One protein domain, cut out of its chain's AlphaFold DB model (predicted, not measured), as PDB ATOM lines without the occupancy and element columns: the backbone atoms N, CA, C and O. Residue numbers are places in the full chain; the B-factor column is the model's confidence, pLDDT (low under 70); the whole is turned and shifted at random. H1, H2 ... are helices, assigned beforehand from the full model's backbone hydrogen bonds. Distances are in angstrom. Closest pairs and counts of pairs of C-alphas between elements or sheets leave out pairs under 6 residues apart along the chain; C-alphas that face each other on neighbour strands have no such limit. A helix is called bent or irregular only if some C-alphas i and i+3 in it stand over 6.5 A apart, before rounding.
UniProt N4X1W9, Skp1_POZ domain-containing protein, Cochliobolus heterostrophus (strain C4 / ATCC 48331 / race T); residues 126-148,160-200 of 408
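Overview. This is residues 126 to 148 and 160 to 200 of the 408 residues of the protein "Skp1_POZ domain-containing protein" of Cochliobolus heterostrophus (strain C4 / ATCC 48331 / race T) (UniProt N4X1W9). A helical hairpin, H2 and H3, has a short helix, H1, packed on H2, so that H2 touches both other helices while H1 and H3 stay apart. An arm, residues 160 to 165, sticks out from this small body, and residues 136 to 148 form a long stretch with no named element. The printed part has 64 residues, with three named helices in the order H1, H2, H3 and no named strand; the class is all helix. It is only just compact, close to loose, with a radius of gyration of the C-alphas of 12.5 A, and elongated, spanning 42 by 27 by 18 A.

Arrangement. H1, residues 129 to 135, touches H2, residues 171 to 184, the closest C-alphas being those of Pro 129 and Val 177, 5.9 A apart. They run the same way at a shallow tilt of 27 degrees. H2 touches H3, residues 187 to 198, closest at the C-alphas of Arg 178 and Ala 194, 5.2 A apart. This hairpin runs opposite ways at a steep tilt of 40 degrees. H1 and H3 are apart. Every O i to N i+4 pair is within hydrogen-bond range in H1, against 9 of 10 in H2 and 6 of 8 in H3.

Along the chain. H1 begins at C-alpha 129 (38.563, 22.873, 29.483) and is 9.8 A long from first to last C-alpha. H2 begins at C-alpha 171 (32.238, 27.461, 20.455) and is 20.8 A long. H3, 15.1 A long, ends at C-alpha 198 (29.610, 20.120, 25.831). It is neither bent nor irregular, but only just: C-alphas 189 and 192 are 6.1 A apart.

Size, cuts and confidence. The C-alphas farthest apart are those of Gln 139 and Leu 160, at 42.2 A. Residues 149 to 159 are not printed, and C-alphas 148 and 160 are 29.8 A apart across this cut, which lies in the link from H1 to H2. The link from H2 to H3 is tight. Mean pLDDT of the printed part is 82.8; residues 141 to 148 are under 70.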
ATOM      1  N   GLY A 126      29.584  21.393  32.232       84.69
ATOM      2  CA  GLY A 126      29.812  22.474  33.195       84.69
ATOM      3  C   GLY A 126      31.236  22.584  33.752       84.69
ATOM      4  O   GLY A 126      31.480  23.450  34.587       84.69
ATOM      5  N   LYS A 127      32.178  21.732  33.332       87.62
ATOM      6  CA  LYS A 127      33.593  21.805  33.738       87.62
ATOM      7  C   LYS A 127      34.380  22.719  32.815       87.62
ATOM      8  O   LYS A 127      34.031  22.813  31.648       87.62
ATOM      9  N   SER A 128      35.445  23.364  33.288       87.56
ATOM     10  CA  SER A 128      36.333  24.118  32.391       87.56
ATOM     11  C   SER A 128      37.146  23.173  31.483       87.56
ATOM     12  O   SER A 128      37.363  22.011  31.850       87.56
ATOM     13  N   PRO A 129      37.621  23.632  30.310       87.38
ATOM     14  CA  PRO A 129      38.563  22.873  29.483       87.38
ATOM     15  C   PRO A 129      39.789  22.374  30.278       87.38
ATOM     16  O   PRO A 129      40.222  21.233  30.109       87.38
ATOM     17  N   GLU A 130      40.311  23.188  31.197       85.62
ATOM     18  CA  GLU A 130      41.437  22.861  32.076       85.62
ATOM     19  C   GLU A 130      41.092  21.756  33.082       85.62
ATOM     20  O   GLU A 130      41.873  20.814  33.265       85.62
ATOM     21  N   ASP A 131      39.907  21.824  33.700       87.75
ATOM     22  CA  ASP A 131      39.423  20.776  34.601       87.75
ATOM     23  C   ASP A 131      39.284  19.451  33.852       87.75
ATOM     24  O   ASP A 131      39.729  18.416  34.347       87.75
ATOM     25  N   ILE A 132      38.733  19.474  32.634       89.88
ATOM     26  CA  ILE A 132      38.579  18.282  31.787       89.88
ATOM     27  C   ILE A 132      39.950  17.693  31.434       89.88
ATOM     28  O   ILE A 132      40.149  16.481  31.569       89.88
ATOM     29  N   LYS A 133      40.926  18.532  31.061       88.50
ATOM     30  CA  LYS A 133      42.315  18.103  30.809       88.50
ATOM     31  C   LYS A 133      42.893  17.359  32.015       88.50
ATOM     32  O   LYS A 133      43.468  16.280  31.854       88.50
ATOM     33  N   SER A 134      42.710  17.907  33.218       88.38
ATOM     34  CA  SER A 134      43.171  17.303  34.474       88.38
ATOM     35  C   SER A 134      42.428  15.999  34.798       88.38
ATOM     36  O   SER A 134      43.052  14.974  35.081       88.38
ATOM     37  N   MET A 135      41.097  16.001  34.667       87.69
ATOM     38  CA  MET A 135      40.211  14.864  34.941       87.69
ATOM     39  C   MET A 135      40.557  13.620  34.121       87.69
ATOM     40  O   MET A 135      40.463  12.507  34.643       87.69
ATOM     41  N   PHE A 136      40.957  13.803  32.862       86.62
ATOM     42  CA  PHE A 136      41.332  12.714  31.956       86.62
ATOM     43  C   PHE A 136      42.849  12.554  31.772       86.62
ATOM     44  O   PHE A 136      43.277  11.704  30.994       86.62
ATOM     45  N   ARG A 137      43.669  13.323  32.509       86.94
ATOM     46  CA  ARG A 137      45.145  13.293  32.450       86.94
ATOM     47  C   ARG A 137      45.687  13.433  31.019       86.94
ATOM     48  O   ARG A 137      46.595  12.708  30.612       86.94
ATOM     49  N   ILE A 138      45.108  14.353  30.250       84.62
ATOM     50  CA  ILE A 138      45.435  14.563  28.835       84.62
ATOM     51  C   ILE A 138      46.751  15.345  28.720       84.62
ATOM     52  O   ILE A 138      46.961  16.335  29.426       84.62
ATOM     53  N   GLN A 139      47.645  14.891  27.834       78.25
ATOM     54  CA  GLN A 139      48.928  15.552  27.575       78.25
ATOM     55  C   GLN A 139      48.740  16.949  26.962       78.25
ATOM     56  O   GLN A 139      47.663  17.319  26.494       78.25
ATOM     57  N   GLU A 140      49.796  17.759  26.995       71.50
ATOM     58  CA  GLU A 140      49.790  19.088  26.386       71.50
ATOM     59  C   GLU A 140      49.508  19.003  24.880       71.50
ATOM     60  O   GLU A 140      50.117  18.203  24.174       71.50
ATOM     61  N   TYR A 141      48.567  19.815  24.397       67.00
ATOM     62  CA  TYR A 141      48.158  19.855  22.996       67.00
ATOM     63  C   TYR A 141      48.216  21.295  22.483       67.00
ATOM     64  O   TYR A 141      48.027  22.245  23.243       67.00
ATOM     65  N   ALA A 142      48.505  21.459  21.192       60.19
ATOM     66  CA  ALA A 142      48.585  22.778  20.579       60.19
ATOM     67  C   ALA A 142      47.190  23.414  20.506       60.19
ATOM     68  O   ALA A 142      46.278  22.850  19.899       60.19
ATOM     69  N   VAL A 143      47.036  24.595  21.105       60.56
ATOM     70  CA  VAL A 143      45.831  25.419  20.964       60.56
ATOM     71  C   VAL A 143      46.087  26.478  19.885       60.56
ATOM     72  O   VAL A 143      47.147  27.108  19.908       60.56
ATOM     73  N   PRO A 144      45.169  26.687  18.923       58.00
ATOM     74  CA  PRO A 144      45.301  27.752  17.937       58.00
ATOM     75  C   PRO A 144      45.460  29.130  18.608       58.00
ATOM     76  O   PRO A 144      44.717  29.440  19.538       58.00
ATOM     77  N   PRO A 145      46.387  29.982  18.131       46.28
ATOM     78  CA  PRO A 145      46.782  31.225  18.806       46.28
ATOM     79  C   PRO A 145      45.720  32.345  18.819       46.28
ATOM     80  O   PRO A 145      45.937  33.357  19.475       46.28
ATOM     81  N   ASN A 146      44.584  32.179  18.129       47.50
ATOM     82  CA  ASN A 146      43.551  33.214  17.950       47.50
ATOM     83  C   ASN A 146      42.261  32.955  18.751       47.50
ATOM     84  O   ASN A 146      41.196  33.429  18.368       47.50
ATOM     85  N   LEU A 147      42.326  32.162  19.820       49.03
ATOM     86  CA  LEU A 147      41.143  31.768  20.582       49.03
ATOM     87  C   LEU A 147      41.081  32.523  21.910       49.03
ATOM     88  O   LEU A 147      41.968  32.384  22.744       49.03
ATOM     89  N   ASP A 148      40.035  33.332  22.087       45.38
ATOM     90  CA  ASP A 148      39.700  33.951  23.371       45.38
ATOM     91  C   ASP A 148      38.990  32.918  24.263       45.38
ATOM     92  O   ASP A 148      38.070  32.217  23.828       45.38
ATOM     93  N   LEU A 160      13.008  34.848  34.821       86.25
ATOM     94  CA  LEU A 160      11.846  34.581  33.977       86.25
ATOM     95  C   LEU A 160      12.298  33.882  32.684       86.25
ATOM     96  O   LEU A 160      13.251  34.346  32.054       86.25
ATOM     97  N   LEU A 161      11.634  32.780  32.308       89.06
ATOM     98  CA  LEU A 161      12.027  31.902  31.191       89.06
ATOM     99  C   LEU A 161      13.482  31.384  31.326       89.06
ATOM    100  O   LEU A 161      14.396  31.869  30.641       89.06
ATOM    101  N   PRO A 162      13.744  30.424  32.238       89.25
ATOM    102  CA  PRO A 162      15.071  29.832  32.376       89.25
ATOM    103  C   PRO A 162      15.464  29.097  31.090       89.25
ATOM    104  O   PRO A 162      14.650  28.392  30.490       89.25
ATOM    105  N   TYR A 163      16.722  29.245  30.673       87.12
ATOM    106  CA  TYR A 163      17.233  28.535  29.503       87.12
ATOM    107  C   TYR A 163      17.109  27.016  29.673       87.12
ATOM    108  O   TYR A 163      17.144  26.481  30.783       87.12
ATOM    109  N   THR A 164      16.970  26.302  28.559       85.12
ATOM    110  CA  THR A 164      16.836  24.841  28.558       85.12
ATOM    111  C   THR A 164      18.098  24.123  29.015       85.12
ATOM    112  O   THR A 164      18.011  23.012  29.545       85.12
ATOM    113  N   SER A 165      19.261  24.742  28.814       76.81
ATOM    114  CA  SER A 165      20.531  24.276  29.350       76.81
ATOM    115  C   SER A 165      21.008  25.215  30.452       76.81
ATOM    116  O   SER A 165      21.083  26.424  30.276       76.81
ATOM    117  N   ASN A 166      21.427  24.652  31.583       73.81
ATOM    118  CA  ASN A 166      22.094  25.426  32.638       73.81
ATOM    119  C   ASN A 166      23.572  25.700  32.309       73.81
ATOM    120  O   ASN A 166      24.282  26.331  33.090       73.81
ATOM    121  N   PHE A 167      24.059  25.177  31.182       79.31
ATOM    122  CA  PHE A 167      25.434  25.313  30.736       79.31
ATOM    123  C   PHE A 167      25.486  25.628  29.241       79.31
ATOM    124  O   PHE A 167      25.027  24.839  28.414       79.31
ATOM    125  N   HIS A 168      26.089  26.763  28.903       81.12
ATOM    126  CA  HIS A 168      26.279  27.215  27.530       81.12
ATOM    127  C   HIS A 168      27.781  27.296  27.259       81.12
ATOM    128  O   HIS A 168      28.439  28.277  27.608       81.12
ATOM    129  N   ALA A 169      28.349  26.228  26.696       82.88
ATOM    130  CA  ALA A 169      29.746  26.246  26.284       82.88
ATOM    131  C   ALA A 169      29.945  27.271  25.159       82.88
ATOM    132  O   ALA A 169      29.113  27.387  24.256       82.88
ATOM    133  N   THR A 170      31.074  27.978  25.170       84.44
ATOM    134  CA  THR A 170      31.485  28.755  23.998       84.44
ATOM    135  C   THR A 170      31.902  27.801  22.878       84.44
ATOM    136  O   THR A 170      32.354  26.681  23.133       84.44
ATOM    137  N   VAL A 171      31.793  28.245  21.624       83.94
ATOM    138  CA  VAL A 171      32.238  27.461  20.455       83.94
ATOM    139  C   VAL A 171      33.704  27.039  20.601       83.94
ATOM    140  O   VAL A 171      34.057  25.889  20.337       83.94
ATOM    141  N   THR A 172      34.544  27.948  21.094       81.19
ATOM    142  CA  THR A 172      35.958  27.707  21.393       81.19
ATOM    143  C   THR A 172      36.152  26.600  22.428       81.19
ATOM    144  O   THR A 172      36.907  25.659  22.180       81.19
ATOM    145  N   ALA A 173      35.463  26.679  23.572       84.12
ATOM    146  CA  ALA A 173      35.595  25.686  24.637       84.12
ATOM    147  C   ALA A 173      35.094  24.306  24.180       84.12
ATOM    148  O   ALA A 173      35.759  23.298  24.408       84.12
ATOM    149  N   ALA A 174      33.971  24.258  23.459       88.44
ATOM    150  CA  ALA A 174      33.450  23.023  22.879       88.44
ATOM    151  C   ALA A 174      34.432  22.374  21.894       88.44
ATOM    152  O   ALA A 174      34.660  21.162  21.944       88.44
ATOM    153  N   TRP A 175      35.068  23.177  21.037       86.62
ATOM    154  CA  TRP A 175      36.100  22.691  20.124       86.62
ATOM    155  C   TRP A 175      37.309  22.117  20.878       86.62
ATOM    156  O   TRP A 175      37.769  21.019  20.555       86.62
ATOM    157  N   GLN A 176      37.784  22.805  21.921       85.25
ATOM    158  CA  GLN A 176      38.905  22.343  22.747       85.25
ATOM    159  C   GLN A 176      38.597  21.017  23.437       85.25
ATOM    160  O   GLN A 176      39.400  20.087  23.372       85.25
ATOM    161  N   VAL A 177      37.425  20.904  24.067       89.31
ATOM    162  CA  VAL A 177      36.987  19.675  24.740       89.31
ATOM    163  C   VAL A 177      36.878  18.518  23.753       89.31
ATOM    164  O   VAL A 177      37.367  17.425  24.040       89.31
ATOM    165  N   ARG A 178      36.326  18.751  22.557       89.69
ATOM    166  CA  ARG A 178      36.278  17.735  21.500       89.69
ATOM    167  C   ARG A 178      37.679  17.267  21.106       89.69
ATOM    168  O   ARG A 178      37.928  16.064  21.090       89.69
ATOM    169  N   HIS A 179      38.600  18.196  20.848       86.62
ATOM    170  CA  HIS A 179      39.978  17.865  20.479       86.62
ATOM    171  C   HIS A 179      40.718  17.120  21.602       86.62
ATOM    172  O   HIS A 179      41.464  16.179  21.340       86.62
ATOM    173  N   MET A 180      40.479  17.496  22.860       89.25
ATOM    174  CA  MET A 180      40.999  16.802  24.039       89.25
ATOM    175  C   MET A 180      40.520  15.352  24.110       89.25
ATOM    176  O   MET A 180      41.334  14.440  24.250       89.25
ATOM    177  N   LEU A 181      39.216  15.117  23.959       91.50
ATOM    178  CA  LEU A 181      38.658  13.764  23.967       91.50
ATOM    179  C   LEU A 181      39.197  12.912  22.808       91.50
ATOM    180  O   LEU A 181      39.447  11.722  22.998       91.50
ATOM    181  N   GLN A 182      39.460  13.512  21.645       91.00
ATOM    182  CA  GLN A 182      40.062  12.827  20.492       91.00
ATOM    183  C   GLN A 182      41.510  12.359  20.733       91.00
ATOM    184  O   GLN A 182      41.982  11.458  20.046       91.00
ATOM    185  N   GLN A 183      42.217  12.902  21.733       90.06
ATOM    186  CA  GLN A 183      43.543  12.392  22.120       90.06
ATOM    187  C   GLN A 183      43.466  11.054  22.868       90.06
ATOM    188  O   GLN A 183      44.437  10.301  22.899       90.06
ATOM    189  N   ILE A 184      42.325  10.756  23.499       91.44
ATOM    190  CA  ILE A 184      42.149   9.568  24.349       91.44
ATOM    191  C   ILE A 184      41.165   8.551  23.765       91.44
ATOM    192  O   ILE A 184      41.228   7.372  24.126       91.44
ATOM    193  N   LEU A 185      40.290   8.974  22.853       93.06
ATOM    194  CA  LEU A 185      39.270   8.167  22.189       93.06
ATOM    195  C   LEU A 185      39.300   8.392  20.667       93.06
ATOM    196  O   LEU A 185      39.529   9.515  20.227       93.06
ATOM    197  N   PRO A 186      38.998   7.363  19.852       92.31
ATOM    198  CA  PRO A 186      38.707   7.546  18.431       92.31
ATOM    199  C   PRO A 186      37.609   8.594  18.193       92.31
ATOM    200  O   PRO A 186      36.703   8.739  19.015       92.31
ATOM    201  N   ASN A 187      37.641   9.268  17.039       89.56
ATOM    202  CA  ASN A 187      36.692  10.336  16.689       89.56
ATOM    203  C   ASN A 187      35.222   9.911  16.839       89.56
ATOM    204  O   ASN A 187      34.412  10.671  17.364       89.56
ATOM    205  N   GLU A 188      34.894   8.688  16.428       90.94
ATOM    206  CA  GLU A 188      33.544   8.110  16.505       90.94
ATOM    207  C   GLU A 188      33.029   7.978  17.946       90.94
ATOM    208  O   GLU A 188      31.826   8.029  18.177       90.94
ATOM    209  N   LEU A 189      33.936   7.868  18.923       93.81
ATOM    210  CA  LEU A 189      33.607   7.757  20.344       93.81
ATOM    211  C   LEU A 189      33.704   9.106  21.065       93.81
ATOM    212  O   LEU A 189      32.899   9.385  21.949       93.81
ATOM    213  N   ALA A 190      34.657   9.957  20.678       92.06
ATOM    214  CA  ALA A 190      34.841  11.286  21.254       92.06
ATOM    215  C   ALA A 190      33.724  12.263  20.852       92.06
ATOM    216  O   ALA A 190      33.258  13.043  21.686       92.06
ATOM    217  N   ASN A 191      33.280  12.229  19.590       89.62
ATOM    218  CA  ASN A 191      32.318  13.198  19.060       89.62
ATOM    219  C   ASN A 191      30.945  13.127  19.754       89.62
ATOM    220  O   ASN A 191      30.452  14.191  20.135       89.62
ATOM    221  N   PRO A 192      30.331  11.944  19.982       90.50
ATOM    222  CA  PRO A 192      29.069  11.856  20.718       90.50
ATOM    223  C   PRO A 192      29.184  12.388  22.150       90.50
ATOM    224  O   PRO A 192      28.306  13.123  22.594       90.50
ATOM    225  N   ILE A 193      30.298  12.095  22.835       92.31
ATOM    226  CA  ILE A 193      30.545  12.552  24.210       92.31
ATOM    227  C   ILE A 193      30.655  14.077  24.259       92.31
ATOM    228  O   ILE A 193      29.974  14.731  25.047       92.31
ATOM    229  N   ALA A 194      31.479  14.664  23.385       90.81
ATOM    230  CA  ALA A 194      31.627  16.115  23.294       90.81
ATOM    231  C   ALA A 194      30.295  16.798  22.943       90.81
ATOM    232  O   ALA A 194      29.931  17.795  23.558       90.81
ATOM    233  N   SER A 195      29.543  16.234  21.995       87.25
ATOM    234  CA  SER A 195      28.265  16.795  21.546       87.25
ATOM    235  C   SER A 195      27.184  16.709  22.629       87.25
ATOM    236  O   SER A 195      26.411  17.642  22.809       87.25
ATOM    237  N   SER A 196      27.112  15.625  23.399       86.31
ATOM    238  CA  SER A 196      26.106  15.480  24.462       86.31
ATOM    239  C   SER A 196      26.481  16.244  25.743       86.31
ATOM    240  O   SER A 196      25.630  16.825  26.427       86.31
ATOM    241  N   GLY A 197      27.770  16.272  26.084       85.62
ATOM    242  CA  GLY A 197      28.257  16.878  27.322       85.62
ATOM    243  C   GLY A 197      28.589  18.364  27.217       85.62
ATOM    244  O   GLY A 197      28.557  19.062  28.229       85.62
ATOM    245  N   TYR A 198      28.918  18.845  26.016       88.50
ATOM    246  CA  TYR A 198      29.610  20.120  25.831       88.50
ATOM    247  C   TYR A 198      29.244  20.841  24.520       88.50
ATOM    248  O   TYR A 198      30.057  21.591  23.975       88.50
ATOM    249  N   SER A 199      28.030  20.630  23.995       88.12
ATOM    250  CA  SER A 199      27.561  21.382  22.822       88.12
ATOM    251  C   SER A 199      27.548  22.891  23.094       88.12
ATOM    252  O   SER A 199      27.091  23.310  24.164       88.12
ATOM    253  N   PRO A 200      28.030  23.713  22.149       90.00
ATOM    254  CA  PRO A 200      27.936  25.153  22.259       90.00
ATOM    255  C   PRO A 200      26.504  25.639  22.049       90.00
ATOM    256  O   PRO A 200      25.764  25.122  21.213       90.00
TER     257      PRO A 200